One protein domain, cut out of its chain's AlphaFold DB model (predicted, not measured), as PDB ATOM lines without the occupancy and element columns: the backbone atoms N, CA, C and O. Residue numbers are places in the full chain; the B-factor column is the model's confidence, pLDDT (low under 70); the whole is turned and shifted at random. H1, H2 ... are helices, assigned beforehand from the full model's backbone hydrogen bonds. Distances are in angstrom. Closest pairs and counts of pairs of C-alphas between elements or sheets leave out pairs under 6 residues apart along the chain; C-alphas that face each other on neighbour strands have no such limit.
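This is residues 222 to 249 and 270 to 287 of the 287 residues of the protein "Ribosomal RNA-processing protein 15" of Smittium culicis (UniProt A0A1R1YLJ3). One long helix, H1, has its first part, residues 222 to 237, sticking out as a free arm, and a shorter helix, H2, packs slantwise on its later part, running back opposite ways. The arm makes much of the length of 45 by 19 by 15 A. The printed part has 46 residues, with H1 then H2 and no named strand; it is all helix and loose, with a radius of gyration of the C-alphas of 13.4 A.

Start with H1, residues 222 to 249, which touches H2, residues 270 to 284, with its residues 239 to 246 alone. Look in H2 at residues 278 to 282, which alone touch H1. The closest C-alphas, of Ser 246 and Phe 278, are 6.5 A apart. The two lines stand at a steep tilt of 43 degrees, opposite ways. In H1 and H2 every O i to N i+4 pair is within hydrogen-bond range.

Find C-alpha 222 at (59.976, 58.128, 47.472); from there H1 runs 40.0 A to C-alpha 249. H2 runs 21.0 A from C-alpha 270 to C-alpha 284 at (33.562, 40.519, 51.963).

The farthest C-alphas, of Phe 222 and Leu 270, are 45.2 A apart. Residues 250 to 269 are not printed; C-alphas 249 and 270 are 13.7 A apart across this cut. Low confidence, under 70, marks residues 270, 273 and 285 to 287.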
ATOM      1  N   PHE A 222      60.342  58.943  48.636       76.19
ATOM      2  CA  PHE A 222      59.976  58.128  47.472       76.19
ATOM      3  C   PHE A 222      59.417  56.739  47.853       76.19
ATOM      4  O   PHE A 222      58.612  56.147  47.134       76.19
ATOM      5  N   ALA A 223      59.812  56.210  49.016       83.75
ATOM      6  CA  ALA A 223      59.282  54.973  49.573       83.75
ATOM      7  C   ALA A 223      57.789  55.062  49.947       83.75
ATOM      8  O   ALA A 223      57.040  54.137  49.625       83.75
ATOM      9  N   TYR A 224      57.355  56.153  50.586       87.38
ATOM     10  CA  TYR A 224      55.959  56.372  50.971       87.38
ATOM     11  C   TYR A 224      55.065  56.576  49.740       87.38
ATOM     12  O   TYR A 224      54.038  55.911  49.603       87.38
ATOM     13  N   GLU A 225      55.516  57.369  48.764       87.06
ATOM     14  CA  GLU A 225      54.811  57.538  47.486       87.06
ATOM     15  C   GLU A 225      54.669  56.201  46.734       87.06
ATOM     16  O   GLU A 225      53.598  55.853  46.233       87.06
ATOM     17  N   LYS A 226      55.731  55.384  46.705       92.62
ATOM     18  CA  LYS A 226      55.698  54.051  46.088       92.62
ATOM     19  C   LYS A 226      54.737  53.102  46.809       92.62
ATOM     20  O   LYS A 226      54.124  52.260  46.151       92.62
ATOM     21  N   GLN A 227      54.596  53.211  48.131       92.19
ATOM     22  CA  GLN A 227      53.606  52.445  48.896       92.19
ATOM     23  C   GLN A 227      52.182  52.889  48.563       92.19
ATOM     24  O   GLN A 227      51.364  52.036  48.222       92.19
ATOM     25  N   LEU A 228      51.904  54.194  48.552       94.31
ATOM     26  CA  LEU A 228      50.599  54.730  48.151       94.31
ATOM     27  C   LEU A 228      50.235  54.327  46.717       94.31
ATOM     28  O   LEU A 228      49.127  53.857  46.471       94.31
ATOM     29  N   ARG A 229      51.194  54.391  45.782       94.75
ATOM     30  CA  ARG A 229      51.010  53.919  44.402       94.75
ATOM     31  C   ARG A 229      50.640  52.436  44.352       94.75
ATOM     32  O   ARG A 229      49.733  52.070  43.616       94.75
ATOM     33  N   LYS A 230      51.310  51.585  45.138       95.69
ATOM     34  CA  LYS A 230      51.009  50.143  45.219       95.69
ATOM     35  C   LYS A 230      49.646  49.857  45.848       95.69
ATOM     36  O   LYS A 230      48.967  48.938  45.405       95.69
ATOM     37  N   ILE A 231      49.254  50.611  46.872       94.62
ATOM     38  CA  ILE A 231      47.934  50.486  47.506       94.62
ATOM     39  C   ILE A 231      46.845  50.867  46.497       94.62
ATOM     40  O   ILE A 231      45.900  50.106  46.302       94.62
ATOM     41  N   ALA A 232      47.026  51.978  45.780       95.50
ATOM     42  CA  ALA A 232      46.101  52.419  44.742       95.50
ATOM     43  C   ALA A 232      46.004  51.412  43.583       95.50
ATOM     44  O   ALA A 232      44.901  51.027  43.196       95.50
ATOM     45  N   THR A 233      47.132  50.918  43.056       95.81
ATOM     46  CA  THR A 233      47.104  49.920  41.974       95.81
ATOM     47  C   THR A 233      46.515  48.591  42.433       95.81
ATOM     48  O   THR A 233      45.765  47.983  41.674       95.81
ATOM     49  N   ARG A 234      46.771  48.156  43.676       93.81
ATOM     50  CA  ARG A 234      46.124  46.973  44.268       93.81
ATOM     51  C   ARG A 234      44.602  47.141  44.325       93.81
ATOM     52  O   ARG A 234      43.901  46.212  43.936       93.81
ATOM     53  N   GLY A 235      44.102  48.312  44.728       93.12
ATOM     54  CA  GLY A 235      42.667  48.623  44.721       93.12
ATOM     55  C   GLY A 235      42.056  48.590  43.315       93.12
ATOM     56  O   GLY A 235      41.037  47.939  43.100       93.12
ATOM     57  N   VAL A 236      42.714  49.207  42.326       95.12
ATOM     58  CA  VAL A 236      42.253  49.191  40.922       95.12
ATOM     59  C   VAL A 236      42.222  47.768  40.356       95.12
ATOM     60  O   VAL A 236      41.250  47.385  39.707       95.12
ATOM     61  N   VAL A 237      43.249  46.960  40.626       95.00
ATOM     62  CA  VAL A 237      43.309  45.560  40.180       95.00
ATOM     63  C   VAL A 237      42.227  44.715  40.857       95.00
ATOM     64  O   VAL A 237      41.610  43.885  40.195       95.00
ATOM     65  N   GLN A 238      41.952  44.938  42.146       90.75
ATOM     66  CA  GLN A 238      40.882  44.244  42.866       90.75
ATOM     67  C   GLN A 238      39.505  44.564  42.271       90.75
ATOM     68  O   GLN A 238      38.739  43.645  41.993       90.75
ATOM     69  N   LEU A 239      39.227  45.841  41.986       91.69
ATOM     70  CA  LEU A 239      37.995  46.256  41.310       91.69
ATOM     71  C   LEU A 239      37.894  45.663  39.901       91.69
ATOM     72  O   LEU A 239      36.847  45.142  39.531       91.69
ATOM     73  N   PHE A 240      38.980  45.681  39.124       92.94
ATOM     74  CA  PHE A 240      38.994  45.105  37.778       92.94
ATOM     75  C   PHE A 240      38.720  43.597  37.793       92.94
ATOM     76  O   PHE A 240      37.903  43.106  37.013       92.94
ATOM     77  N   ASN A 241      39.360  42.866  38.708       90.69
ATOM     78  CA  ASN A 241      39.153  41.430  38.861       90.69
ATOM     79  C   ASN A 241      37.727  41.118  39.313       90.69
ATOM     80  O   ASN A 241      37.104  40.219  38.756       90.69
ATOM     81  N   ALA A 242      37.176  41.893  40.245       87.56
ATOM     82  CA  ALA A 242      35.798  41.727  40.675       87.56
ATOM     83  C   ALA A 242      34.807  42.027  39.529       87.56
ATOM     84  O   ALA A 242      33.836  41.295  39.340       87.56
ATOM     85  N   ILE A 243      35.024  43.088  38.738       86.44
ATOM     86  CA  ILE A 243      34.171  43.415  37.577       86.44
ATOM     87  C   ILE A 243      34.247  42.291  36.544       86.44
ATOM     88  O   ILE A 243      33.238  41.902  35.961       86.44
ATOM     89  N   LYS A 244      35.443  41.740  36.323       86.38
ATOM     90  CA  LYS A 244      35.632  40.597  35.434       86.38
ATOM     91  C   LYS A 244      34.882  39.363  35.942       86.38
ATOM     92  O   LYS A 244      34.217  38.716  35.142       86.38
ATOM     93  N   MET A 245      34.954  39.075  37.244       82.44
ATOM     94  CA  MET A 245      34.241  37.961  37.876       82.44
ATOM     95  C   MET A 245      32.724  38.135  37.783       82.44
ATOM     96  O   MET A 245      32.074  37.258  37.230       82.44
ATOM     97  N   SER A 246      32.177  39.283  38.193       81.00
ATOM     98  CA  SER A 246      30.731  39.555  38.123       81.00
ATOM     99  C   SER A 246      30.184  39.505  36.696       81.00
ATOM    100  O   SER A 246      29.146  38.900  36.455       81.00
ATOM    101  N   ARG A 247      30.900  40.068  35.713       81.38
ATOM    102  CA  ARG A 247      30.509  39.951  34.300       81.38
ATOM    103  C   ARG A 247      30.578  38.508  33.807       81.38
ATOM    104  O   ARG A 247      29.704  38.105  33.050       81.38
ATOM    105  N   SER A 248      31.590  37.747  34.229       79.62
ATOM    106  CA  SER A 248      31.726  36.341  33.840       79.62
ATOM    107  C   SER A 248      30.662  35.443  34.477       79.62
ATOM    108  O   SER A 248      30.121  34.583  33.793       79.62
ATOM    109  N   GLU A 249      30.320  35.665  35.746       70.88
ATOM    110  CA  GLU A 249      29.283  34.932  36.480       70.88
ATOM    111  C   GLU A 249      27.905  35.198  35.867       70.88
ATOM    112  O   GLU A 249      27.225  34.253  35.475       70.88
ATOM    113  N   LEU A 270      17.480  44.400  37.685       66.69
ATOM    114  CA  LEU A 270      18.452  43.303  37.667       66.69
ATOM    115  C   LEU A 270      19.887  43.840  37.659       66.69
ATOM    116  O   LEU A 270      20.739  43.318  38.376       66.69
ATOM    117  N   ASN A 271      20.151  44.926  36.928       76.25
ATOM    118  CA  ASN A 271      21.431  45.626  36.956       76.25
ATOM    119  C   ASN A 271      21.707  46.238  38.334       76.25
ATOM    120  O   ASN A 271      22.849  46.220  38.784       76.25
ATOM    121  N   GLU A 272      20.703  46.765  39.028       80.44
ATOM    122  CA  GLU A 272      20.839  47.290  40.390       80.44
ATOM    123  C   GLU A 272      21.044  46.181  41.430       80.44
ATOM    124  O   GLU A 272      21.937  46.292  42.272       80.44
ATOM    125  N   MET A 273      20.310  45.068  41.341       65.62
ATOM    126  CA  MET A 273      20.523  43.891  42.194       65.62
ATOM    127  C   MET A 273      21.903  43.259  41.952       65.62
ATOM    128  O   MET A 273      22.592  42.897  42.906       65.62
ATOM    129  N   SER A 274      22.352  43.215  40.693       72.44
ATOM    130  CA  SER A 274      23.687  42.755  40.293       72.44
ATOM    131  C   SER A 274      24.794  43.682  40.808       72.44
ATOM    132  O   SER A 274      25.803  43.210  41.329       72.44
ATOM    133  N   LYS A 275      24.590  45.009  40.777       81.38
ATOM    134  CA  LYS A 275      25.515  46.000  41.364       81.38
ATOM    135  C   LYS A 275      25.600  45.884  42.888       81.38
ATOM    136  O   LYS A 275      26.694  45.975  43.435       81.38
ATOM    137  N   ASN A 276      24.483  45.665  43.578       83.06
ATOM    138  CA  ASN A 276      24.476  45.512  45.035       83.06
ATOM    139  C   ASN A 276      25.139  44.198  45.478       83.06
ATOM    140  O   ASN A 276      25.926  44.215  46.421       83.06
ATOM    141  N   SER A 277      24.905  43.099  44.753       78.81
ATOM    142  CA  SER A 277      25.603  41.819  44.955       78.81
ATOM    143  C   SER A 277      27.113  41.947  44.700       78.81
ATOM    144  O   SER A 277      27.942  41.505  45.492       78.81
ATOM    145  N   PHE A 278      27.485  42.669  43.641       77.62
ATOM    146  CA  PHE A 278      28.874  42.989  43.320       77.62
ATOM    147  C   PHE A 278      29.577  43.796  44.426       77.62
ATOM    148  O   PHE A 278      30.725  43.512  44.774       77.62
ATOM    149  N   LEU A 279      28.897  44.789  45.001       84.19
ATOM    150  CA  LEU A 279      29.432  45.572  46.117       84.19
ATOM    151  C   LEU A 279      29.560  44.746  47.401       84.19
ATOM    152  O   LEU A 279      30.472  45.007  48.185       84.19
ATOM    153  N   ASP A 280      28.681  43.771  47.621       83.69
ATOM    154  CA  ASP A 280      28.757  42.873  48.775       83.69
ATOM    155  C   ASP A 280      29.970  41.937  48.665       83.69
ATOM    156  O   ASP A 280      30.792  41.882  49.578       83.69
ATOM    157  N   LEU A 281      30.194  41.346  47.485       78.25
ATOM    158  CA  LEU A 281      31.392  40.549  47.184       78.25
ATOM    159  C   LEU A 281      32.699  41.343  47.367       78.25
ATOM    160  O   LEU A 281      33.698  40.809  47.856       78.25
ATOM    161  N   LEU A 282      32.696  42.631  47.006       78.19
ATOM    162  CA  LEU A 282      33.836  43.528  47.217       78.19
ATOM    163  C   LEU A 282      34.098  43.823  48.696       78.19
ATOM    164  O   LEU A 282      35.258  43.934  49.089       78.19
ATOM    165  N   LYS A 283      33.042  43.956  49.506       84.25
ATOM    166  CA  LYS A 283      33.156  44.205  50.949       84.25
ATOM    167  C   LYS A 283      33.634  42.965  51.695       84.25
ATOM    168  O   LYS A 283      34.480  43.090  52.568       84.25
ATOM    169  N   THR A 284      33.156  41.778  51.321       78.19
ATOM    170  CA  THR A 284      33.562  40.519  51.963       78.19
ATOM    171  C   THR A 284      34.964  40.051  51.568       78.19
ATOM    172  O   THR A 284      35.570  39.278  52.297       78.19
ATOM    173  N   GLY A 285      35.491  40.491  50.419       65.44
ATOM    174  CA  GLY A 285      36.842  40.143  49.950       65.44
ATOM    175  C   GLY A 285      37.957  41.077  50.442       65.44
ATOM    176  O   GLY A 285      39.062  41.030  49.896       65.44
ATOM    177  N   LEU A 286      37.651  41.983  51.378       60.84
ATOM    178  CA  LEU A 286      38.575  42.992  51.908       60.84
ATOM    179  C   LEU A 286      39.127  42.650  53.309       60.84
ATOM    180  O   LEU A 286      40.058  43.328  53.746       60.84
ATOM    181  N   ASP A 287      38.597  41.599  53.945       44.94
ATOM    182  CA  ASP A 287      39.123  40.951  55.161       44.94
ATOM    183  C   ASP A 287      40.072  39.787  54.809       44.94
ATOM    184  O   ASP A 287      41.079  39.598  55.533       44.94
TER     185      ASP A 287